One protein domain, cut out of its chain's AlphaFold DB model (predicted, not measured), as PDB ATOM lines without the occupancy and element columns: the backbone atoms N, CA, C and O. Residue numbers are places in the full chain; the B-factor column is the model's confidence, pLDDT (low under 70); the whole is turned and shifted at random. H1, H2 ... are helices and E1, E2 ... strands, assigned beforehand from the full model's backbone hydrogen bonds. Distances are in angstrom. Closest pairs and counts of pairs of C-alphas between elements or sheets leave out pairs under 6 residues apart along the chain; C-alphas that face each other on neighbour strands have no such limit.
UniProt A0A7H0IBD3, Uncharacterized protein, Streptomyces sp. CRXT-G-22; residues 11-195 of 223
ATOM      1  N   PHE A  11     187.336 138.095 178.715       68.94
ATOM      2  CA  PHE A  11     186.870 139.214 179.525       68.94
ATOM      3  C   PHE A  11     187.465 139.189 180.936       68.94
ATOM      4  O   PHE A  11     187.835 140.234 181.473       68.94
ATOM      5  N   ALA A  12     187.591 137.999 181.532       71.06
ATOM      6  CA  ALA A  12     188.271 137.834 182.816       71.06
ATOM      7  C   ALA A  12     189.745 138.258 182.709       71.06
ATOM      8  O   ALA A  12     190.203 139.071 183.510       71.06
ATOM      9  N   TYR A  13     190.432 137.812 181.656       73.62
ATOM     10  CA  TYR A  13     191.807 138.200 181.348       73.62
ATOM     11  C   TYR A  13     191.966 139.717 181.146       73.62
ATOM     12  O   TYR A  13     192.812 140.352 181.772       73.62
ATOM     13  N   LEU A  14     191.109 140.345 180.333       75.12
ATOM     14  CA  LEU A  14     191.147 141.798 180.119       75.12
ATOM     15  C   LEU A  14     190.892 142.573 181.418       75.12
ATOM     16  O   LEU A  14     191.530 143.595 181.674       75.12
ATOM     17  N   LYS A  15     189.997 142.080 182.280       75.56
ATOM     18  CA  LYS A  15     189.741 142.683 183.591       75.56
ATOM     19  C   LYS A  15     190.962 142.602 184.515       75.56
ATOM     20  O   LYS A  15     191.225 143.581 185.219       75.56
ATOM     21  N   GLU A  16     191.701 141.489 184.505       75.81
ATOM     22  CA  GLU A  16     192.972 141.329 185.235       75.81
ATOM     23  C   GLU A  16     194.047 142.304 184.742       75.81
ATOM     24  O   GLU A  16     194.767 142.885 185.550       75.81
ATOM     25  N   LEU A  17     194.077 142.589 183.438       71.50
ATOM     26  CA  LEU A  17     194.931 143.625 182.842       71.50
ATOM     27  C   LEU A  17     194.476 145.064 183.153       71.50
ATOM     28  O   LEU A  17     195.062 146.032 182.668       71.50
ATOM     29  N   GLY A  18     193.438 145.225 183.975       70.00
ATOM     30  CA  GLY A  18     192.930 146.526 184.396       70.00
ATOM     31  C   GLY A  18     191.914 147.140 183.438       70.00
ATOM     32  O   GLY A  18     191.519 148.286 183.659       70.00
ATOM     33  N   ALA A  19     191.452 146.406 182.422       76.25
ATOM     34  CA  ALA A  19     190.389 146.884 181.552       76.25
ATOM     35  C   ALA A  19     189.053 146.963 182.305       76.25
ATOM     36  O   ALA A  19     188.815 146.264 183.305       76.25
ATOM     37  N   ARG A  20     188.165 147.846 181.845       78.62
ATOM     38  CA  ARG A  20     186.815 147.991 182.401       78.62
ATOM     39  C   ARG A  20     185.762 147.913 181.299       78.62
ATOM     40  O   ARG A  20     185.953 148.544 180.260       78.62
ATOM     41  N   PRO A  21     184.669 147.153 181.519       77.12
ATOM     42  CA  PRO A  21     183.536 147.166 180.611       77.12
ATOM     43  C   PRO A  21     182.880 148.535 180.653       77.12
ATOM     44  O   PRO A  21     182.491 149.003 181.725       77.12
ATOM     45  N   LEU A  22     182.722 149.135 179.488       81.81
ATOM     46  CA  LEU A  22     181.880 150.296 179.296       81.81
ATOM     47  C   LEU A  22     180.931 150.008 178.131       81.81
ATOM     48  O   LEU A  22     181.216 149.169 177.274       81.81
ATOM     49  N   VAL A  23     179.783 150.669 178.117       81.06
ATOM     50  CA  VAL A  23     178.823 150.558 177.011       81.06
ATOM     51  C   VAL A  23     178.666 151.903 176.326       81.06
ATOM     52  O   VAL A  23     178.789 152.917 177.014       81.06
ATOM     53  N   PRO A  24     178.325 151.928 175.031       80.19
ATOM     54  CA  PRO A  24     177.867 153.142 174.376       80.19
ATOM     55  C   PRO A  24     176.718 153.797 175.148       80.19
ATOM     56  O   PRO A  24     175.765 153.110 175.527       80.19
ATOM     57  N   THR A  25     176.810 155.102 175.392       84.50
ATOM     58  CA  THR A  25     175.729 155.864 176.033       84.50
ATOM     59  C   THR A  25     174.483 155.905 175.162       84.50
ATOM     60  O   THR A  25     174.584 155.901 173.933       84.50
ATOM     61  N   ALA A  26     173.311 156.005 175.786       82.75
ATOM     62  CA  ALA A  26     172.080 156.262 175.057       82.75
ATOM     63  C   ALA A  26     172.085 157.659 174.417       82.75
ATOM     64  O   ALA A  26     172.783 158.585 174.849       82.75
ATOM     65  N   THR A  27     171.287 157.800 173.363       82.00
ATOM     66  CA  THR A  27     171.027 159.087 172.731       82.00
ATOM     67  C   THR A  27     170.221 159.994 173.660       82.00
ATOM     68  O   THR A  27     169.430 159.545 174.479       82.00
ATOM     69  N   MET A  28     170.464 161.299 173.550       82.81
ATOM     70  CA  MET A  28     169.879 162.337 174.408       82.81
ATOM     71  C   MET A  28     168.982 163.252 173.562       82.81
ATOM     72  O   MET A  28     169.211 164.462 173.500       82.81
ATOM     73  N   GLU A  29     168.040 162.665 172.819       84.12
ATOM     74  CA  GLU A  29     167.210 163.374 171.833       84.12
ATOM     75  C   GLU A  29     166.359 164.467 172.488       84.12
ATOM     76  O   GLU A  29     166.422 165.627 172.069       84.12
ATOM     77  N   TYR A  30     165.664 164.112 173.571       86.94
ATOM     78  CA  TYR A  30     164.741 164.982 174.304       86.94
ATOM     79  C   TYR A  30     165.350 165.555 175.592       86.94
ATOM     80  O   TYR A  30     164.646 166.025 176.484       86.94
ATOM     81  N   ALA A  31     166.680 165.533 175.710       84.75
ATOM     82  CA  ALA A  31     167.342 166.041 176.902       84.75
ATOM     83  C   ALA A  31     167.202 167.569 177.041       84.75
ATOM     84  O   ALA A  31     167.376 168.293 176.052       84.75
ATOM     85  N   PRO A  32     166.978 168.085 178.267       82.81
ATOM     86  CA  PRO A  32     166.927 169.521 178.526       82.81
ATOM     87  C   PRO A  32     168.182 170.251 178.024       82.81
ATOM     88  O   PRO A  32     169.290 169.733 178.138       82.81
ATOM     89  N   GLU A  33     168.061 171.493 177.545       81.19
ATOM     90  CA  GLU A  33     169.201 172.238 176.969       81.19
ATOM     91  C   GLU A  33     170.415 172.336 177.910       81.19
ATOM     92  O   GLU A  33     171.557 172.178 177.467       81.19
ATOM     93  N   ARG A  34     170.170 172.465 179.224       79.06
ATOM     94  CA  ARG A  34     171.206 172.452 180.276       79.06
ATOM     95  C   ARG A  34     172.144 171.239 180.195       79.06
ATOM     96  O   ARG A  34     173.335 171.374 180.471       79.06
ATOM     97  N   TYR A  35     171.645 170.074 179.770       77.12
ATOM     98  CA  TYR A  35     172.469 168.882 179.560       77.12
ATOM     99  C   TYR A  35     173.481 169.092 178.449       77.12
ATOM    100  O   TYR A  35     174.656 168.769 178.609       77.12
ATOM    101  N   ARG A  36     173.036 169.638 177.313       70.38
ATOM    102  CA  ARG A  36     173.896 169.851 176.147       70.38
ATOM    103  C   ARG A  36     175.029 170.815 176.473       70.38
ATOM    104  O   ARG A  36     176.164 170.574 176.068       70.38
ATOM    105  N   GLU A  37     174.751 171.869 177.230       71.94
ATOM    106  CA  GLU A  37     175.757 172.844 177.661       71.94
ATOM    107  C   GLU A  37     176.783 172.232 178.624       71.94
ATOM    108  O   GLU A  37     177.995 172.328 178.403       71.94
ATOM    109  N   GLN A  38     176.309 171.524 179.652       71.31
ATOM    110  CA  GLN A  38     177.177 170.886 180.641       71.31
ATOM    111  C   GLN A  38     178.014 169.755 180.030       71.31
ATOM    112  O   GLN A  38     179.195 169.628 180.357       71.31
ATOM    113  N   MET A  39     177.467 168.990 179.083       68.19
ATOM    114  CA  MET A  39     178.189 167.930 178.368       68.19
ATOM    115  C   MET A  39     179.244 168.488 177.405       68.19
ATOM    116  O   MET A  39     180.385 168.024 177.406       68.19
ATOM    117  N   ARG A  40     178.926 169.558 176.661       65.31
ATOM    118  CA  ARG A  40     179.901 170.253 175.797       65.31
ATOM    119  C   ARG A  40     181.086 170.805 176.587       65.31
ATOM    120  O   ARG A  40     182.220 170.703 176.133       65.31
ATOM    121  N   SER A  41     180.840 171.351 177.779       56.88
ATOM    122  CA  SER A  41     181.904 171.901 178.635       56.88
ATOM    123  C   SER A  41     182.803 170.844 179.288       56.88
ATOM    124  O   SER A  41     183.917 171.151 179.714       56.88
ATOM    125  N   SER A  42     182.333 169.601 179.388       55.97
ATOM    126  CA  SER A  42     182.986 168.541 180.160       55.97
ATOM    127  C   SER A  42     183.675 167.483 179.300       55.97
ATOM    128  O   SER A  42     184.395 166.641 179.847       55.97
ATOM    129  N   GLY A  43     183.493 167.543 177.975       53.69
ATOM    130  CA  GLY A  43     184.069 166.595 177.021       53.69
ATOM    131  C   GLY A  43     183.580 165.157 177.220       53.69
ATOM    132  O   GLY A  43     184.278 164.229 176.818       53.69
ATOM    133  N   GLY A  44     182.446 164.957 177.903       54.31
ATOM    134  CA  GLY A  44     181.839 163.635 178.092       54.31
ATOM    135  C   GLY A  44     181.241 163.128 176.775       54.31
ATOM    136  O   GLY A  44     180.737 163.927 175.997       54.31
ATOM    137  N   GLY A  45     181.253 161.839 176.451       58.84
ATOM    138  CA  GLY A  45     181.557 160.661 177.252       58.84
ATOM    139  C   GLY A  45     180.779 159.505 176.639       58.84
ATOM    140  O   GLY A  45     179.807 159.071 177.232       58.84
ATOM    141  N   ASP A  46     181.189 159.053 175.450       70.12
ATOM    142  CA  ASP A  46     180.455 158.076 174.619       70.12
ATOM    143  C   ASP A  46     180.300 156.702 175.275       70.12
ATOM    144  O   ASP A  46     179.656 155.811 174.730       70.12
ATOM    145  N   LEU A  47     180.922 156.514 176.437       79.31
ATOM    146  CA  LEU A  47     180.996 155.267 177.161       79.31
ATOM    147  C   LEU A  47     180.571 155.463 178.621       79.31
ATOM    148  O   LEU A  47     181.100 156.323 179.328       79.31
ATOM    149  N   ALA A  48     179.661 154.610 179.089       84.69
ATOM    150  CA  ALA A  48     179.152 154.588 180.454       84.69
ATOM    151  C   ALA A  48     179.506 153.293 181.188       84.69
ATOM    152  O   ALA A  48     179.527 152.201 180.611       84.69
ATOM    153  N   GLY A  49     179.696 153.405 182.502       85.81
ATOM    154  CA  GLY A  49     179.664 152.249 183.388       85.81
ATOM    155  C   GLY A  49     178.218 151.806 183.605       85.81
ATOM    156  O   GLY A  49     177.376 152.626 183.967       85.81
ATOM    157  N   VAL A  50     177.930 150.516 183.418       86.75
ATOM    158  CA  VAL A  50     176.573 149.973 183.591       86.75
ATOM    159  C   VAL A  50     176.485 149.083 184.809       86.75
ATOM    160  O   VAL A  50     177.290 148.168 184.988       86.75
ATOM    161  N   PHE A  51     175.442 149.288 185.598       86.56
ATOM    162  CA  PHE A  51     175.063 148.379 186.667       86.56
ATOM    163  C   PHE A  51     173.544 148.257 186.752       86.56
ATOM    164  O   PHE A  51     172.793 149.076 186.228       86.56
ATOM    165  N   GLN A  52     173.092 147.185 187.392       88.69
ATOM    166  CA  GLN A  52     171.689 147.030 187.752       88.69
ATOM    167  C   GLN A  52     171.514 147.471 189.195       88.69
ATOM    168  O   GLN A  52     172.364 147.196 190.043       88.69
ATOM    169  N   MET A  53     170.403 148.131 189.469       89.12
ATOM    170  CA  MET A  53     170.060 148.603 190.795       89.12
ATOM    171  C   MET A  53     168.599 148.283 191.059       89.12
ATOM    172  O   MET A  53     167.740 148.608 190.250       89.12
ATOM    173  N   ASN A  54     168.333 147.659 192.202       91.31
ATOM    174  CA  ASN A  54     166.981 147.404 192.673       91.31
ATOM    175  C   ASN A  54     166.747 148.232 193.933       91.31
ATOM    176  O   ASN A  54     167.506 148.114 194.895       91.31
ATOM    177  N   ILE A  55     165.711 149.061 193.925       91.88
ATOM    178  CA  ILE A  55     165.288 149.846 195.079       91.88
ATOM    179  C   ILE A  55     164.126 149.122 195.753       91.88
ATOM    180  O   ILE A  55     163.174 148.682 195.106       91.88
ATOM    181  N   MET A  56     164.221 148.994 197.072       92.25
ATOM    182  CA  MET A  56     163.237 148.321 197.912       92.25
ATOM    183  C   MET A  56     162.939 149.175 199.140       92.25
ATOM    184  O   MET A  56     163.794 149.928 199.607       92.25
ATOM    185  N   SER A  57     161.736 149.028 199.686       91.12
ATOM    186  CA  SER A  57     161.333 149.656 200.943       91.12
ATOM    187  C   SER A  57     160.880 148.586 201.925       91.12
ATOM    188  O   SER A  57     160.107 147.701 201.574       91.12
ATOM    189  N   THR A  58     161.347 148.683 203.169       88.50
ATOM    190  CA  THR A  58     160.908 147.829 204.284       88.50
ATOM    191  C   THR A  58     159.682 148.389 205.006       88.50
ATOM    192  O   THR A  58     159.221 147.807 205.987       88.50
ATOM    193  N   ARG A  59     159.149 149.535 204.559       88.12
ATOM    194  CA  ARG A  59     157.955 150.136 205.157       88.12
ATOM    195  C   ARG A  59     156.722 149.279 204.875       88.12
ATOM    196  O   ARG A  59     156.527 148.786 203.766       88.12
ATOM    197  N   SER A  60     155.853 149.184 205.876       89.50
ATOM    198  CA  SER A  60     154.554 148.509 205.781       89.50
ATOM    199  C   SER A  60     153.513 149.282 204.965       89.50
ATOM    200  O   SER A  60     152.489 148.711 204.613       89.50
ATOM    201  N   ALA A  61     153.767 150.556 204.659       91.44
ATOM    202  CA  ALA A  61     152.938 151.388 203.792       91.44
ATOM    203  C   ALA A  61     153.686 151.736 202.497       91.44
ATOM    204  O   ALA A  61     154.922 151.780 202.489       91.44
ATOM    205  N   SER A  62     152.923 151.998 201.433       92.06
ATOM    206  CA  SER A  62     153.458 152.447 200.146       92.06
ATOM    207  C   SER A  62     154.155 153.805 200.281       92.06
ATOM    208  O   SER A  62     153.741 154.671 201.066       92.06
ATOM    209  N   VAL A  63     155.243 153.969 199.532       94.50
ATOM    210  CA  VAL A  63     155.953 155.229 199.339       94.50
ATOM    211  C   VAL A  63     156.213 155.447 197.857       94.50
ATOM    212  O   VAL A  63     156.585 154.525 197.130       94.50
ATOM    213  N   VAL A  64     156.059 156.695 197.431       95.75
ATOM    214  CA  VAL A  64     156.307 157.130 196.059       95.75
ATOM    215  C   VAL A  64     157.590 157.940 196.034       95.75
ATOM    216  O   VAL A  64     157.666 158.991 196.669       95.75
ATOM    217  N   LEU A  65     158.593 157.464 195.304       95.56
ATOM    218  CA  LEU A  65     159.792 158.229 194.987       95.56
ATOM    219  C   LEU A  65     159.529 159.053 193.729       95.56
ATOM    220  O   LEU A  65     159.062 158.516 192.725       95.56
ATOM    221  N   HIS A  66     159.841 160.340 193.792       94.75
ATOM    222  CA  HIS A  66     159.541 161.293 192.719       94.75
ATOM    223  C   HIS A  66     160.682 162.286 192.460       94.75
ATOM    224  O   HIS A  66     160.532 163.207 191.673       94.75
ATOM    225  N   GLU A  67     161.823 162.140 193.133       94.56
ATOM    226  CA  GLU A  67     163.003 162.959 192.864       94.56
ATOM    227  C   GLU A  67     164.261 162.173 193.228       94.56
ATOM    228  O   GLU A  67     164.250 161.336 194.140       94.56
ATOM    229  N   TRP A  68     165.363 162.471 192.546       93.50
ATOM    230  CA  TRP A  68     166.655 161.832 192.752       93.50
ATOM    231  C   TRP A  68     167.764 162.869 192.779       93.50
ATOM    232  O   TRP A  68     167.840 163.743 191.922       93.50
ATOM    233  N   GLN A  69     168.692 162.701 193.716       94.12
ATOM    234  CA  GLN A  69     169.889 163.515 193.823       94.12
ATOM    235  C   GLN A  69     171.129 162.648 194.051       94.12
ATOM    236  O   GLN A  69     171.173 161.805 194.951       94.12
ATOM    237  N   VAL A  70     172.177 162.893 193.263       94.00
ATOM    238  CA  VAL A  70     173.505 162.308 193.487       94.00
ATOM    239  C   VAL A  70     174.208 163.040 194.633       94.00
ATOM    240  O   VAL A  70     174.279 164.268 194.643       94.00
ATOM    241  N   THR A  71     174.762 162.293 195.587       94.81
ATOM    242  CA  THR A  71     175.424 162.833 196.785       94.81
ATOM    243  C   THR A  71     176.799 162.220 197.025       94.81
ATOM    244  O   THR A  71     177.203 161.273 196.354       94.81
ATOM    245  N   ASP A  72     177.536 162.774 197.993       93.50
ATOM    246  CA  ASP A  72     178.759 162.181 198.558       93.50
ATOM    247  C   ASP A  72     179.827 161.802 197.519       93.50
ATOM    248  O   ASP A  72     180.514 160.782 197.641       93.50
ATOM    249  N   ILE A  73     179.944 162.632 196.482       94.50
ATOM    250  CA  ILE A  73     180.784 162.373 195.317       94.50
ATOM    251  C   ILE A  73     182.249 162.574 195.687       94.50
ATOM    252  O   ILE A  73     182.673 163.655 196.089       94.50
ATOM    253  N   THR A  74     183.042 161.533 195.485       94.50
ATOM    254  CA  THR A  74     184.498 161.565 195.587       94.50
ATOM    255  C   THR A  74     185.074 161.005 194.301       94.50
ATOM    256  O   THR A  74     184.893 159.828 193.999       94.50
ATOM    257  N   CYS A  75     185.774 161.839 193.536       92.12
ATOM    258  CA  CYS A  75     186.409 161.425 192.290       92.12
ATOM    259  C   CYS A  75     187.927 161.452 192.422       92.12
ATOM    260  O   CYS A  75     188.507 162.399 192.949       92.12
ATOM    261  N   ARG A  76     188.572 160.429 191.868       92.00
ATOM    262  CA  ARG A  76     190.024 160.336 191.710       92.00
ATOM    263  C   ARG A  76     190.372 160.109 190.248       92.00
ATOM    264  O   ARG A  76     189.530 159.672 189.463       92.00
ATOM    265  N   LYS A  77     191.628 160.364 189.888       90.25
ATOM    266  CA  LYS A  77     192.134 160.025 188.558       90.25
ATOM    267  C   LYS A  77     191.981 158.519 188.325       90.25
ATOM    268  O   LYS A  77     192.369 157.720 189.178       90.25
ATOM    269  N   SER A  78     191.406 158.155 187.186       85.31
ATOM    270  CA  SER A  78     191.301 156.767 186.760       85.31
ATOM    271  C   SER A  78     192.694 156.182 186.530       85.31
ATOM    272  O   SER A  78     193.571 156.825 185.949       85.31
ATOM    273  N   THR A  79     192.899 154.956 187.000       81.44
ATOM    274  CA  THR A  79     194.095 154.155 186.703       81.44
ATOM    275  C   THR A  79     193.877 153.224 185.514       81.44
ATOM    276  O   THR A  79     194.789 152.487 185.142       81.44
ATOM    277  N   VAL A  80     192.672 153.220 184.940       77.62
ATOM    278  CA  VAL A  80     192.316 152.380 183.800       77.62
ATOM    279  C   VAL A  80     193.042 152.899 182.570       77.62
ATOM    280  O   VAL A  80     193.087 154.098 182.318       77.62
ATOM    281  N   ARG A  81     193.642 151.981 181.815       74.12
ATOM    282  CA  ARG A  81     194.342 152.288 180.560       74.12
ATOM    283  C   ARG A  81     193.739 151.583 179.351       74.12
ATOM    284  O   ARG A  81     194.146 151.872 178.231       74.12
ATOM    285  N   ALA A  82     192.789 150.680 179.585       74.62
ATOM    286  CA  ALA A  82     192.125 149.914 178.549       74.62
ATOM    287  C   ALA A  82     190.606 149.931 178.740       74.62
ATOM    288  O   ALA A  82     190.110 149.749 179.856       74.62
ATOM    289  N   THR A  83     189.877 150.123 177.649       76.81
ATOM    290  CA  THR A  83     188.414 150.060 177.617       76.81
ATOM    291  C   THR A  83     187.959 148.807 176.902       76.81
ATOM    292  O   THR A  83     188.619 148.313 175.989       76.81
ATOM    293  N   VAL A  84     186.834 148.265 177.359       76.75
ATOM    294  CA  VAL A  84     186.132 147.193 176.663       76.75
ATOM    295  C   VAL A  84     184.735 147.695 176.346       76.75
ATOM    296  O   VAL A  84     183.903 147.772 177.249       76.75
ATOM    297  N   SER A  85     184.489 148.040 175.087       73.00
ATOM    298  CA  SER A  85     183.163 148.408 174.603       73.00
ATOM    299  C   SER A  85     182.334 147.151 174.357       73.00
ATOM    300  O   SER A  85     182.718 146.265 173.583       73.00
ATOM    301  N   ILE A  86     181.199 147.056 175.050       70.81
ATOM    302  CA  ILE A  86     180.233 145.971 174.878       70.81
ATOM    303  C   ILE A  86     178.996 146.550 174.185       70.81
ATOM    304  O   ILE A  86     178.365 147.453 174.743       70.81
ATOM    305  N   PRO A  87     178.610 146.041 173.000       64.69
ATOM    306  CA  PRO A  87     177.416 146.504 172.318       64.69
ATOM    307  C   PRO A  87     176.184 146.170 173.159       64.69
ATOM    308  O   PRO A  87     176.178 145.139 173.851       64.69
ATOM    309  N   PRO A  88     175.137 147.010 173.098       62.22
ATOM    310  CA  PRO A  88     173.919 146.806 173.863       62.22
ATOM    311  C   PRO A  88     173.342 145.423 173.556       62.22
ATOM    312  O   PRO A  88     172.864 145.142 172.462       62.22
ATOM    313  N   GLN A  89     173.416 144.533 174.541       56.53
ATOM    314  CA  GLN A  89     172.738 143.248 174.490       56.53
ATOM    315  C   GLN A  89     171.294 143.535 174.885       56.53
ATOM    316  O   GLN A  89     171.065 144.000 176.007       56.53
ATOM    317  N   GLY A  90     170.348 143.346 173.959       48.97
ATOM    318  CA  GLY A  90     168.923 143.592 174.190       48.97
ATOM    319  C   GLY A  90     168.497 143.114 175.581       48.97
ATOM    320  O   GLY A  90     168.758 141.976 175.967       48.97
ATOM    321  N   GLY A  91     167.916 144.013 176.372       52.66
ATOM    322  CA  GLY A  91     167.609 143.771 177.777       52.66
ATOM    323  C   GLY A  91     166.239 144.333 178.101       52.66
ATOM    324  O   GLY A  91     166.143 145.461 178.553       52.66
ATOM    325  N   ALA A  92     165.195 143.545 177.860       52.78
ATOM    326  CA  ALA A  92     163.801 143.980 177.969       52.78
ATOM    327  C   ALA A  92     163.217 143.925 179.400       52.78
ATOM    328  O   ALA A  92     162.010 144.040 179.562       52.78
ATOM    329  N   ALA A  93     164.033 143.696 180.438       67.00
ATOM    330  CA  ALA A  93     163.524 143.444 181.795       67.00
ATOM    331  C   ALA A  93     163.710 144.601 182.792       67.00
ATOM    332  O   ALA A  93     163.083 144.582 183.845       67.00
ATOM    333  N   TYR A  94     164.579 145.573 182.501       79.81
ATOM    334  CA  TYR A  94     164.887 146.674 183.416       79.81
ATOM    335  C   TYR A  94     164.848 147.993 182.669       79.81
ATOM    336  O   TYR A  94     165.465 148.104 181.612       79.81
ATOM    337  N   GLU A  95     164.202 148.981 183.271       87.56
ATOM    338  CA  GLU A  95     164.133 150.328 182.729       87.56
ATOM    339  C   GLU A  95     165.517 150.987 182.740       87.56
ATOM    340  O   GLU A  95     166.248 150.954 183.740       87.56
ATOM    341  N   GLY A  96     165.912 151.525 181.592       90.06
ATOM    342  CA  GLY A  96     167.191 152.176 181.377       90.06
ATOM    343  C   GLY A  96     167.193 153.604 181.898       90.06
ATOM    344  O   GLY A  96     166.446 154.449 181.412       90.06
ATOM    345  N   LEU A  97     168.113 153.891 182.816       91.88
ATOM    346  CA  LEU A  97     168.423 155.245 183.261       91.88
ATOM    347  C   LEU A  97     169.828 155.622 182.819       91.88
ATOM    348  O   LEU A  97     170.759 154.834 182.985       91.88
ATOM    349  N   GLN A  98     170.006 156.840 182.330       90.81
ATOM    350  CA  GLN A  98     171.317 157.434 182.115       90.81
ATOM    351  C   GLN A  98     171.508 158.573 183.108       90.81
ATOM    352  O   GLN A  98     170.640 159.421 183.294       90.81
ATOM    353  N   LEU A  99     172.644 158.555 183.794       90.81
ATOM    354  CA  LEU A  99     172.936 159.446 184.903       90.81
ATOM    355  C   LEU A  99     174.325 160.041 184.730       90.81
ATOM    356  O   LEU A  99     175.329 159.327 184.700       90.81
ATOM    357  N   HIS A 100     174.385 161.363 184.688       88.81
ATOM    358  CA  HIS A 100     175.642 162.081 184.563       88.81
ATOM    359  C   HIS A 100     176.091 162.569 185.938       88.81
ATOM    360  O   HIS A 100     175.440 163.407 186.548       88.81
ATOM    361  N   ILE A 101     177.203 162.046 186.446       89.75
ATOM    362  CA  ILE A 101     177.686 162.335 187.798       89.75
ATOM    363  C   ILE A 101     178.164 163.798 187.882       89.75
ATOM    364  O   ILE A 101     178.986 164.208 187.053       89.75
ATOM    365  N   PRO A 102     177.707 164.589 188.876       87.62
ATOM    366  CA  PRO A 102     178.125 165.975 189.048       87.62
ATOM    367  C   PRO A 102     179.655 166.160 189.011       87.62
ATOM    368  O   PRO A 102     180.403 165.299 189.490       87.62
ATOM    369  N   PRO A 103     180.162 167.265 188.430       79.44
ATOM    370  CA  PRO A 103     179.460 168.514 188.094       79.44
ATOM    371  C   PRO A 103     178.680 168.505 186.763       79.44
ATOM    372  O   PRO A 103     178.309 169.565 186.274       79.44
ATOM    373  N   LEU A 104     178.461 167.334 186.160       81.56
ATOM    374  CA  LEU A 104     177.438 167.157 185.128       81.56
ATOM    375  C   LEU A 104     176.014 167.257 185.725       81.56
ATOM    376  O   LEU A 104     175.853 167.526 186.916       81.56
ATOM    377  N   ALA A 105     174.991 166.997 184.912       83.06
ATOM    378  CA  ALA A 105     173.593 167.289 185.237       83.06
ATOM    379  C   ALA A 105     173.038 166.628 186.510       83.06
ATOM    380  O   ALA A 105     172.169 167.203 187.156       83.06
ATOM    381  N   GLY A 106     173.527 165.449 186.908       84.19
ATOM    382  CA  GLY A 106     173.189 164.804 188.183       84.19
ATOM    383  C   GLY A 106     171.779 164.227 188.309       84.19
ATOM    384  O   GLY A 106     171.569 163.372 189.167       84.19
ATOM    385  N   GLU A 107     170.830 164.651 187.480       90.00
ATOM    386  CA  GLU A 107     169.490 164.069 187.392       90.00
ATOM    387  C   GLU A 107     169.499 162.814 186.489       90.00
ATOM    388  O   GLU A 107     170.322 162.712 185.576       90.00
ATOM    389  N   PRO A 108     168.652 161.805 186.748       91.81
ATOM    390  CA  PRO A 108     168.515 160.659 185.858       91.81
ATOM    391  C   PRO A 108     167.597 160.989 184.675       91.81
ATOM    392  O   PRO A 108     166.548 161.611 184.847       91.81
ATOM    393  N   VAL A 109     167.958 160.508 183.489       91.94
ATOM    394  CA  VAL A 109     167.139 160.588 182.270       91.94
ATOM    395  C   VAL A 109     166.829 159.201 181.718       91.94
ATOM    396  O   VAL A 109     167.541 158.236 182.013       91.94
ATOM    397  N   LEU A 110     165.787 159.097 180.895       91.75
ATOM    398  CA  LEU A 110     165.439 157.863 180.191       91.75
ATOM    399  C   LEU A 110     166.528 157.483 179.179       91.75
ATOM    400  O   LEU A 110     166.915 158.297 178.345       91.75
ATOM    401  N   ALA A 111     167.025 156.248 179.251       88.75
ATOM    402  CA  ALA A 111     168.083 155.739 178.370       88.75
ATOM    403  C   ALA A 111     167.591 154.709 177.347       88.75
ATOM    404  O   ALA A 111     168.314 154.375 176.408       88.75
ATOM    405  N   ASP A 112     166.399 154.154 177.542       85.69
ATOM    406  CA  ASP A 112     165.858 153.170 176.613       85.69
ATOM    407  C   ASP A 112     165.477 153.830 175.284       85.69
ATOM    408  O   ASP A 112     165.090 154.994 175.241       85.69
ATOM    409  N   ASP A 113     165.639 153.081 174.194       76.56
ATOM    410  CA  ASP A 113     165.330 153.514 172.827       76.56
ATOM    411  C   ASP A 113     163.810 153.467 172.591       76.56
ATOM    412  O   ASP A 113     163.272 152.600 171.900       76.56
ATOM    413  N   THR A 114     163.103 154.333 173.313       76.62
ATOM    414  CA  THR A 114     161.645 154.470 173.337       76.62
ATOM    415  C   THR A 114     161.258 155.948 173.339       76.62
ATOM    416  O   THR A 114     162.108 156.825 173.478       76.62
ATOM    417  N   GLU A 115     159.962 156.236 173.231       82.06
ATOM    418  CA  GLU A 115     159.432 157.596 173.381       82.06
ATOM    419  C   GLU A 115     159.933 158.262 174.680       82.06
ATOM    420  O   GLU A 115     159.971 157.628 175.739       82.06
ATOM    421  N   GLY A 116     160.353 159.528 174.577       84.94
ATOM    422  CA  GLY A 116     160.890 160.311 175.695       84.94
ATOM    423  C   GLY A 116     162.363 160.041 176.035       84.94
ATOM    424  O   GLY A 116     162.834 160.449 177.095       84.94
ATOM    425  N   GLN A 117     163.130 159.355 175.181       88.75
ATOM    426  CA  GLN A 117     164.551 159.108 175.442       88.75
ATOM    427  C   GLN A 117     165.343 160.412 175.674       88.75
ATOM    428  O   GLN A 117     165.371 161.331 174.852       88.75
ATOM    429  N   GLY A 118     166.046 160.478 176.801       88.19
ATOM    430  CA  GLY A 118     166.785 161.655 177.249       88.19
ATOM    431  C   GLY A 118     165.976 162.619 178.121       88.19
ATOM    432  O   GLY A 118     166.589 163.492 178.732       88.19
ATOM    433  N   GLU A 119     164.654 162.463 178.244       92.50
ATOM    434  CA  GLU A 119     163.848 163.265 179.173       92.50
ATOM    435  C   GLU A 119     164.196 162.944 180.635       92.50
ATOM    436  O   GLU A 119     164.533 161.791 180.947       92.50
ATOM    437  N   PRO A 120     164.109 163.925 181.557       92.38
ATOM    438  CA  PRO A 120     164.267 163.664 182.981       92.38
ATOM    439  C   PRO A 120     163.236 162.641 183.449       92.38
ATOM    440  O   PRO A 120     162.035 162.800 183.247       92.38
ATOM    441  N   TYR A 121     163.711 161.585 184.104       92.62
ATOM    442  CA  TYR A 121     162.870 160.447 184.467       92.62
ATOM    443  C   TYR A 121     161.664 160.862 185.321       92.62
ATOM    444  O   TYR A 121     160.540 160.430 185.083       92.62
ATOM    445  N   PHE A 122     161.897 161.720 186.316       92.94
ATOM    446  CA  PHE A 122     160.883 162.092 187.300       92.94
ATOM    447  C   PHE A 122     159.914 163.194 186.846       92.94
ATOM    448  O   PHE A 122     158.968 163.491 187.569       92.94
ATOM    449  N   ASP A 123     160.099 163.762 185.650       90.50
ATOM    450  CA  ASP A 123     159.148 164.737 185.102       90.50
ATOM    451  C   ASP A 123     157.854 164.050 184.638       90.50
ATOM    452  O   ASP A 123     156.772 164.636 184.697       90.50
ATOM    453  N   THR A 124     157.951 162.789 184.201       85.94
ATOM    454  CA  THR A 124     156.819 162.008 183.676       85.94
ATOM    455  C   THR A 124     156.586 160.690 184.413       85.94
ATOM    456  O   THR A 124     155.555 160.047 184.202       85.94
ATOM    457  N   ARG A 125     157.506 160.272 185.294       91.81
ATOM    458  CA  ARG A 125     157.449 158.980 185.994       91.81
ATOM    459  C   ARG A 125     157.658 159.127 187.493       91.81
ATOM    460  O   ARG A 125     158.273 160.062 187.991       91.81
ATOM    461  N   TYR A 126     157.172 158.139 188.225       92.81
ATOM    462  CA  TYR A 126     157.420 157.977 189.650       92.81
ATOM    463  C   TYR A 126     157.696 156.506 189.947       92.81
ATOM    464  O   TYR A 126     157.477 155.630 189.112       92.81
ATOM    465  N   VAL A 127     158.203 156.230 191.144       94.19
ATOM    466  CA  VAL A 127     158.531 154.872 191.578       94.19
ATOM    467  C   VAL A 127     157.757 154.559 192.843       94.19
ATOM    468  O   VAL A 127     157.997 155.175 193.875       94.19
ATOM    469  N   GLU A 128     156.849 153.594 192.784       94.06
ATOM    470  CA  GLU A 128     156.095 153.150 193.956       94.06
ATOM    471  C   GLU A 128     156.722 151.883 194.554       94.06
ATOM    472  O   GLU A 128     156.950 150.904 193.848       94.06
ATOM    473  N   ILE A 129     157.021 151.903 195.856       94.25
ATOM    474  CA  ILE A 129     157.626 150.782 196.595       94.25
ATOM    475  C   ILE A 129     157.077 150.703 198.027       94.25
ATOM    476  O   ILE A 129     156.592 151.684 198.583       94.25
ATOM    477  N   GLY A 130     157.232 149.552 198.688       92.19
ATOM    478  CA  GLY A 130     156.764 149.349 200.068       92.19
ATOM    479  C   GLY A 130     155.275 149.012 200.150       92.19
ATOM    480  O   GLY A 130     154.569 149.011 199.150       92.19
ATOM    481  N   GLY A 131     154.787 148.641 201.336       89.69
ATOM    482  CA  GLY A 131     153.376 148.264 201.518       89.69
ATOM    483  C   GLY A 131     152.889 147.104 200.642       89.69
ATOM    484  O   GLY A 131     151.718 147.057 200.290       89.69
ATOM    485  N   GLY A 132     153.786 146.181 200.280       87.31
ATOM    486  CA  GLY A 132     153.494 145.052 199.389       87.31
ATOM    487  C   GLY A 132     153.767 145.317 197.904       87.31
ATOM    488  O   GLY A 132     153.683 144.379 197.115       87.31
ATOM    489  N   GLN A 133     154.137 146.546 197.526       89.31
ATOM    490  CA  GLN A 133     154.547 146.874 196.159       89.31
ATOM    491  C   GLN A 133     155.876 146.196 195.780       89.31
ATOM    492  O   GLN A 133     156.730 145.988 196.656       89.31
ATOM    493  N   PRO A 134     156.072 145.850 194.491       87.12
ATOM    494  CA  PRO A 134     157.294 145.213 194.019       87.12
ATOM    495  C   PRO A 134     158.517 146.126 194.162       87.12
ATOM    496  O   PRO A 134     158.414 147.339 194.344       87.12
ATOM    497  N   SER A 135     159.705 145.528 194.075       88.19
ATOM    498  CA  SER A 135     160.946 146.289 193.969       88.19
ATOM    499  C   SER A 135     161.032 147.003 192.621       88.19
ATOM    500  O   SER A 135     160.619 146.469 191.592       88.19
ATOM    501  N   ALA A 136     161.625 148.193 192.619       90.12
ATOM    502  CA  ALA A 136     161.877 148.943 191.398       90.12
ATOM    503  C   ALA A 136     163.271 148.613 190.864       90.12
ATOM    504  O   ALA A 136     164.262 148.834 191.561       90.12
ATOM    505  N   GLY A 137     163.350 148.064 189.656       90.38
ATOM    506  CA  GLY A 137     164.604 147.648 189.038       90.38
ATOM    507  C   GLY A 137     165.012 148.561 187.886       90.38
ATOM    508  O   GLY A 137     164.261 148.722 186.931       90.38
ATOM    509  N   PHE A 138     166.248 149.052 187.922       90.88
ATOM    510  CA  PHE A 138     166.820 149.928 186.903       90.88
ATOM    511  C   PHE A 138     168.120 149.363 186.337       90.88
ATOM    512  O   PHE A 138     168.954 148.803 187.057       90.88
ATOM    513  N   ARG A 139     168.333 149.574 185.038       90.75
ATOM    514  CA  ARG A 139     169.638 149.477 184.383       90.75
ATOM    515  C   ARG A 139     170.220 150.885 184.308       90.75
ATOM    516  O   ARG A 139     169.796 151.681 183.482       90.75
ATOM    517  N   VAL A 140     171.204 151.181 185.148       90.88
ATOM    518  CA  VAL A 140     171.801 152.517 185.239       90.88
ATOM    519  C   VAL A 140     173.073 152.580 184.401       90.88
ATOM    520  O   VAL A 140     173.988 151.781 184.600       90.88
ATOM    521  N   GLN A 141     173.133 153.547 183.491       91.31
ATOM    522  CA  GLN A 141     174.315 153.988 182.763       91.31
ATOM    523  C   GLN A 141     174.870 155.232 183.462       91.31
ATOM    524  O   GLN A 141     174.334 156.328 183.322       91.31
ATOM    525  N   ALA A 142     175.924 155.066 184.255       91.12
ATOM    526  CA  ALA A 142     176.543 156.171 184.974       91.12
ATOM    527  C   ALA A 142     177.747 156.721 184.201       91.12
ATOM    528  O   ALA A 142     178.648 155.973 183.809       91.12
ATOM    529  N   ILE A 143     177.768 158.040 184.023       88.62
ATOM    530  CA  ILE A 143     178.755 158.761 183.219       88.62
ATOM    531  C   ILE A 143     179.446 159.780 184.113       88.62
ATOM    532  O   ILE A 143     178.817 160.701 184.626       88.62
ATOM    533  N   GLY A 144     180.748 159.613 184.321       87.69
ATOM    534  CA  GLY A 144     181.582 160.611 184.983       87.69
ATOM    535  C   GLY A 144     182.395 161.425 183.980       87.69
ATOM    536  O   GLY A 144     182.326 161.235 182.766       87.69
ATOM    537  N   ARG A 145     183.212 162.347 184.496       86.56
ATOM    538  CA  ARG A 145     184.143 163.113 183.657       86.56
ATOM    539  C   ARG A 145     185.236 162.200 183.074       86.56
ATOM    540  O   ARG A 145     185.785 161.390 183.825       86.56
ATOM    541  N   PRO A 146     185.653 162.389 181.809       84.56
ATOM    542  CA  PRO A 146     186.718 161.591 181.201       84.56
ATOM    543  C   PRO A 146     187.998 161.548 182.046       84.56
ATOM    544  O   PRO A 146     188.510 162.583 182.497       84.56
ATOM    545  N   GLY A 147     188.532 160.342 182.238       85.88
ATOM    546  CA  GLY A 147     189.716 160.061 183.048       85.88
ATOM    547  C   GLY A 147     189.477 160.040 184.557       85.88
ATOM    548  O   GLY A 147     190.455 160.043 185.308       85.88
ATOM    549  N   MET A 148     188.222 160.029 185.017       89.56
ATOM    550  CA  MET A 148     187.876 159.974 186.438       89.56
ATOM    551  C   MET A 148     187.209 158.659 186.837       89.56
ATOM    552  O   MET A 148     186.435 158.053 186.100       89.56
ATOM    553  N   SER A 149     187.490 158.274 188.073       90.75
ATOM    554  CA  SER A 149     186.897 157.159 188.794       90.75
ATOM    555  C   SER A 149     186.203 157.746 190.020       90.75
ATOM    556  O   SER A 149     186.862 158.386 190.845       90.75
ATOM    557  N   CYS A 150     184.881 157.622 190.103       92.31
ATOM    558  CA  CYS A 150     184.071 158.315 191.102       92.31
ATOM    559  C   CYS A 150     183.298 157.331 191.977       92.31
ATOM    560  O   CYS A 150     182.648 156.414 191.478       92.31
ATOM    561  N   THR A 151     183.316 157.578 193.282       95.25
ATOM    562  CA  THR A 151     182.425 156.950 194.259       95.25
ATOM    563  C   THR A 151     181.381 157.968 194.694       95.25
ATOM    564  O   THR A 151     181.725 159.120 194.949       95.25
ATOM    565  N   TRP A 152     180.117 157.572 194.767       95.38
ATOM    566  CA  TRP A 152     178.998 158.483 195.019       95.38
ATOM    567  C   TRP A 152     177.826 157.752 195.680       95.38
ATOM    568  O   TRP A 152     177.789 156.525 195.718       95.38
ATOM    569  N   GLY A 153     176.893 158.509 196.246       95.25
ATOM    570  CA  GLY A 153     175.666 158.022 196.865       95.25
ATOM    571  C   GLY A 153     174.422 158.625 196.221       95.25
ATOM    572  O   GLY A 153     174.505 159.455 195.314       95.25
ATOM    573  N   VAL A 154     173.258 158.191 196.694       94.94
ATOM    574  CA  VAL A 154     171.958 158.606 196.160       94.94
ATOM    575  C   VAL A 154     171.028 159.000 197.291       94.94
ATOM    576  O   VAL A 154     170.791 158.210 198.211       94.94
ATOM    577  N   LYS A 155     170.441 160.188 197.176       95.81
ATOM    578  CA  LYS A 155     169.235 160.562 197.907       95.81
ATOM    579  C   LYS A 155     168.043 160.532 196.974       95.81
ATOM    580  O   LYS A 155     168.140 160.933 195.820       95.81
ATOM    581  N   VAL A 156     166.915 160.094 197.507       95.12
ATOM    582  CA  VAL A 156     165.627 160.167 196.820       95.12
ATOM    583  C   VAL A 156     164.650 160.957 197.667       95.12
ATOM    584  O   VAL A 156     164.688 160.879 198.904       95.12
ATOM    585  N   ARG A 157     163.789 161.726 197.011       96.31
ATOM    586  CA  ARG A 157     162.652 162.362 197.662       96.31
ATOM    587  C   ARG A 157     161.459 161.434 197.566       96.31
ATOM    588  O   ARG A 157     161.205 160.856 196.510       96.31
ATOM    589  N   TYR A 158     160.767 161.264 198.685       95.50
ATOM    590  CA  TYR A 158     159.605 160.396 198.772       95.50
ATOM    591  C   TYR A 158     158.400 161.133 199.345       95.50
ATOM    592  O   TYR A 158     158.567 162.055 200.142       95.50
ATOM    593  N   THR A 159     157.213 160.651 198.986       96.25
ATOM    594  CA  THR A 159     155.934 160.943 199.642       96.25
ATOM    595  C   THR A 159     155.370 159.627 200.161       96.25
ATOM    596  O   THR A 159     155.342 158.638 199.428       96.25
ATOM    597  N   ASP A 160     154.976 159.566 201.432       93.56
ATOM    598  CA  ASP A 160     154.337 158.371 201.994       93.56
ATOM    599  C   ASP A 160     152.802 158.429 201.960       93.56
ATOM    600  O   ASP A 160     152.198 159.442 201.602       93.56
ATOM    601  N   ALA A 161     152.160 157.323 202.344       90.19
ATOM    602  CA  ALA A 161     150.701 157.196 202.385       90.19
ATOM    603  C   ALA A 161     149.985 158.258 203.249       90.19
ATOM    604  O   ALA A 161     148.783 158.464 203.086       90.19
ATOM    605  N   TYR A 162     150.700 158.946 204.145       91.44
ATOM    606  CA  TYR A 162     150.172 160.021 204.987       91.44
ATOM    607  C   TYR A 162     150.512 161.417 204.447       91.44
ATOM    608  O   TYR A 162     150.392 162.395 205.182       91.44
ATOM    609  N   GLN A 163     150.935 161.519 203.181       90.81
ATOM    610  CA  GLN A 163     151.359 162.764 202.529       90.81
ATOM    611  C   GLN A 163     152.573 163.421 203.200       90.81
ATOM    612  O   GLN A 163     152.801 164.622 203.063       90.81
ATOM    613  N   LYS A 164     153.379 162.646 203.939       93.44
ATOM    614  CA  LYS A 164     154.633 163.156 204.484       93.44
ATOM    615  C   LYS A 164     155.720 163.052 203.431       93.44
ATOM    616  O   LYS A 164     155.998 161.967 202.917       93.44
ATOM    617  N   GLU A 165     156.378 164.177 203.189       95.56
ATOM    618  CA  GLU A 165     157.515 164.258 202.284       95.56
ATOM    619  C   GLU A 165     158.852 164.261 203.021       95.56
ATOM    620  O   GLU A 165     158.977 164.724 204.161       95.56
ATOM    621  N   GLY A 166     159.890 163.776 202.346       95.31
ATOM    622  CA  GLY A 166     161.254 163.957 202.811       95.31
ATOM    623  C   GLY A 166     162.301 163.397 201.865       95.31
ATOM    624  O   GLY A 166     162.014 162.609 200.970       95.31
ATOM    625  N   TRP A 167     163.546 163.785 202.118       96.25
ATOM    626  CA  TRP A 167     164.712 163.189 201.483       96.25
ATOM    627  C   TRP A 167     165.236 162.033 202.323       96.25
ATOM    628  O   TRP A 167     165.371 162.146 203.544       96.25
ATOM    629  N   VAL A 168     165.582 160.928 201.671       94.94
ATOM    630  CA  VAL A 168     166.216 159.779 202.316       94.94
ATOM    631  C   VAL A 168     167.445 159.344 201.531       94.94
ATOM    632  O   VAL A 168     167.420 159.254 200.306       94.94
ATOM    633  N   GLN A 169     168.535 159.082 202.251       95.94
ATOM    634  CA  GLN A 169     169.723 158.452 201.682       95.94
ATOM    635  C   GLN A 169     169.428 156.972 201.443       95.94
ATOM    636  O   GLN A 169     169.057 156.264 202.385       95.94
ATOM    637  N   LEU A 170     169.621 156.503 200.209       94.75
ATOM    638  CA  LEU A 170     169.545 155.079 199.907       94.75
ATOM    639  C   LEU A 170     170.645 154.323 200.652       94.75
ATOM    640  O   LEU A 170     171.751 154.831 200.857       94.75
ATOM    641  N   LYS A 171     170.324 153.098 201.054       95.31
ATOM    642  CA  LYS A 171     171.209 152.222 201.818       95.31
ATOM    643  C   LYS A 171     171.434 150.912 201.071       95.31
ATOM    644  O   LYS A 171     170.589 150.515 200.271       95.31
ATOM    645  N   ASN A 172     172.571 150.269 201.317       93.31
ATOM    646  CA  ASN A 172     172.821 148.900 200.867       93.31
ATOM    647  C   ASN A 172     172.023 147.885 201.711       93.31
ATOM    648  O   ASN A 172     171.270 148.259 202.617       93.31
ATOM    649  N   ALA A 173     172.176 146.595 201.402       89.19
ATOM    650  CA  ALA A 173     171.489 145.515 202.109       89.19
ATOM    651  C   ALA A 173     171.896 145.431 203.594       89.19
ATOM    652  O   ALA A 173     171.106 145.001 204.431       89.19
ATOM    653  N   GLU A 174     173.099 145.900 203.923       92.50
ATOM    654  CA  GLU A 174     173.670 145.954 205.267       92.50
ATOM    655  C   GLU A 174     173.176 147.170 206.079       92.50
ATOM    656  O   GLU A 174     173.449 147.279 207.274       92.50
ATOM    657  N   GLY A 175     172.414 148.083 205.463       92.50
ATOM    658  CA  GLY A 175     171.859 149.275 206.112       92.50
ATOM    659  C   GLY A 175     172.809 150.479 206.173       92.50
ATOM    660  O   GLY A 175     172.468 151.502 206.781       92.50
ATOM    661  N   GLU A 176     173.964 150.397 205.521       94.94
ATOM    662  CA  GLU A 176     174.934 151.480 205.376       94.94
ATOM    663  C   GLU A 176     174.566 152.388 204.191       94.94
ATOM    664  O   GLU A 176     173.907 151.934 203.252       94.94
ATOM    665  N   PRO A 177     174.977 153.671 204.180       95.00
ATOM    666  CA  PRO A 177     174.763 154.547 203.032       95.00
ATOM    667  C   PRO A 177     175.288 153.924 201.735       95.00
ATOM    668  O   PRO A 177     176.452 153.533 201.653       95.00
ATOM    669  N   LEU A 178     174.439 153.869 200.709       94.12
ATOM    670  CA  LEU A 178     174.782 153.281 199.420       94.12
ATOM    671  C   LEU A 178     175.971 154.026 198.796       94.12
ATOM    672  O   LEU A 178     175.933 155.249 198.640       94.12
ATOM    673  N   ARG A 179     177.006 153.272 198.414       94.12
ATOM    674  CA  ARG A 179     178.184 153.768 197.695       94.12
ATOM    675  C   ARG A 179     178.307 153.058 196.354       94.12
ATOM    676  O   ARG A 179     178.665 151.886 196.287       94.12
ATOM    677  N   LEU A 180     178.000 153.787 195.291       92.75
ATOM    678  CA  LEU A 180     178.119 153.350 193.909       92.75
ATOM    679  C   LEU A 180     179.473 153.778 193.347       92.75
ATOM    680  O   LEU A 180     180.027 154.807 193.735       92.75
ATOM    681  N   HIS A 181     180.000 152.972 192.429       91.62
ATOM    682  CA  HIS A 181     181.262 153.230 191.744       91.62
ATOM    683  C   HIS A 181     181.015 153.401 190.252       91.62
ATOM    684  O   HIS A 181     180.394 152.548 189.620       91.62
ATOM    685  N   THR A 182     181.561 154.468 189.683       89.69
ATOM    686  CA  THR A 182     181.520 154.727 188.248       89.69
ATOM    687  C   THR A 182     182.925 154.962 187.737       89.69
ATOM    688  O   THR A 182     183.648 155.831 188.223       89.69
ATOM    689  N   GLU A 183     183.290 154.188 186.724       87.25
ATOM    690  CA  GLU A 183     184.511 154.401 185.966       87.25
ATOM    691  C   GLU A 183     184.172 155.131 184.670       87.25
ATOM    692  O   GLU A 183     183.273 154.711 183.946       87.25
ATOM    693  N   SER A 184     184.886 156.215 184.389       84.69
ATOM    694  CA  SER A 184     184.764 156.940 183.123       84.69
ATOM    695  C   SER A 184     185.851 156.463 182.158       84.69
ATOM    696  O   SER A 184     186.912 156.029 182.621       84.69
ATOM    697  N   PRO A 185     185.648 156.572 180.834       79.62
ATOM    698  CA  PRO A 185     186.693 156.250 179.869       79.62
ATOM    699  C   PRO A 185     187.971 157.059 180.162       79.62
ATOM    700  O   PRO A 185     187.878 158.239 180.534       79.62
ATOM    701  N   PRO A 186     189.167 156.452 180.052       78.38
ATOM    702  CA  PRO A 186     190.417 157.173 180.233       78.38
ATOM    703  C   PRO A 186     190.594 158.223 179.133       78.38
ATOM    704  O   PRO A 186     190.093 158.072 178.025       78.38
ATOM    705  N   ARG A 187     191.311 159.310 179.444       78.62
ATOM    706  CA  ARG A 187     191.622 160.352 178.446       78.62
ATOM    707  C   ARG A 187     192.612 159.862 177.393       78.62
ATOM    708  O   ARG A 187     192.484 160.211 176.231       78.62
ATOM    709  N   ASP A 188     193.555 159.033 177.832       73.75
ATOM    710  CA  ASP A 188     194.613 158.461 177.008       73.75
ATOM    711  C   ASP A 188     194.446 156.936 177.004       73.75
ATOM    712  O   ASP A 188     195.118 156.209 177.744       73.75
ATOM    713  N   THR A 189     193.469 156.446 176.239       72.31
ATOM    714  CA  THR A 189     193.232 155.007 176.088       72.31
ATOM    715  C   THR A 189     194.426 154.373 175.379       72.31
ATOM    716  O   THR A 189     194.692 154.659 174.216       72.31
ATOM    717  N   ALA A 190     195.157 153.503 176.076       74.75
ATOM    718  CA  ALA A 190     196.290 152.788 175.493       74.75
ATOM    719  C   ALA A 190     195.827 151.616 174.616       74.75
ATOM    720  O   ALA A 190     196.523 151.236 173.676       74.75
ATOM    721  N   GLN A 191     194.678 151.022 174.947       72.50
ATOM    722  CA  GLN A 191     194.078 149.903 174.222       72.50
ATOM    723  C   GLN A 191     192.555 149.989 174.281       72.50
ATOM    724  O   GLN A 191     191.993 150.128 175.368       72.50
ATOM    725  N   ASP A 192     191.894 149.861 173.136       75.69
ATOM    726  CA  ASP A 192     190.439 149.772 173.061       75.69
ATOM    727  C   ASP A 192     190.035 148.431 172.450       75.69
ATOM    728  O   ASP A 192     190.565 148.016 171.417       75.69
ATOM    729  N   TRP A 193     189.125 147.736 173.123       75.44
ATOM    730  CA  TRP A 193     188.642 146.421 172.729       75.44
ATOM    731  C   TRP A 193     187.141 146.491 172.512       75.44
ATOM    732  O   TRP A 193     186.398 146.896 173.402       75.44
ATOM    733  N   VAL A 194     186.673 146.031 171.358       72.56
ATOM    734  CA  VAL A 194     185.241 145.955 171.061       72.56
ATOM    735  C   VAL A 194     184.841 144.490 170.983       72.56
ATOM    736  O   VAL A 194     185.361 143.741 170.156       72.56
ATOM    737  N   PHE A 195     183.903 144.068 171.831       70.31
ATOM    738  CA  PHE A 195     183.292 142.747 171.687       70.31
ATOM    739  C   PHE A 195     182.187 142.821 170.644       70.31
ATOM    740  O   PHE A 195     181.091 143.284 170.925       70.31
TER     741      PHE A 195
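This is residues 11 to 195 of the 223 residues of an uncharacterized protein of Streptomyces sp. CRXT-G-22 (UniProt A0A7H0IBD3). Two strongly twisted sheets stand partly face to face as a loose-edged sandwich, with the long antiparallel strands E3 and E9 running side by side along one sheet, and with E4 and E12 of the other sheet lying beyond the overlap. H1 is at the E4 and E12 end, H3 is beside both sheets, and H2 is on neither. The printed part has 185 residues, in the order H1 E1 H2 E2 E3 E4 E5 E6 H3 E7 E8 E9 E10 E11 E12, and is mostly strand. The mixed sheet runs E6 E5 E8 E2 E1 E4 E12; the other, E3 E7 E9 E10 E11, is branched and antiparallel. The whole is compact, with a radius of gyration of the C-alphas of 17.0 A and spans of 55 by 37 by 31 A.

H1, residues 11 to 16, begins at C-alpha 11 (186.870, 139.214, 179.525). E1 is residues 20 to 24, H2 33 to 42, 14.6 A long, and E2 47 to 55, 24.4 A. E3, residues 62 to 77, is 41.1 A long and bends by 61 degrees at residue 66. E4 is residues 82 to 85, E5 95 to 100, E6 108 to 110, H3 121 to 124 and E7 127 to 130. E8, residues 136 to 143, is 21.2 A long, and E9, residues 148 to 160, is 37.0 A. E10 is residues 165 to 169, E11 180 to 183, and E12 191 to 194, ending at C-alpha 194 (185.241, 145.955, 171.061).

E8 and E2 are antiparallel, with N 138 and O 53 at 2.8 A. E5 and E8 are parallel, N 141 and O 97 at 2.7 A, and E5 and E6 form a hairpin, N 98 and O 109 at 2.9 A. E1 and E4 are parallel, N 22 and O 84 at 2.9 A. E9 has E3 on one side, N 155 and O 69 at 2.8 A, and E10 and E11 on the other. The two sheets' facing parts are 12.1 A centre to centre; the closest C-alphas of E2 and E11, Gly 49 and Thr 182, are 5.8 A apart. H1 and H3 only graze their sheets. In H1 and H2 every O i to N i+4 pair is within hydrogen-bond range; H3 is too short for one.

The C-alphas of Tyr 162 and Ala 190, the two farthest apart, are 55.2 A apart. The printed part has no cut, and no link is long. Mean pLDDT of the printed part is 84.5; residue 11 and residues 39 to 45 and 87 to 93 are under 70.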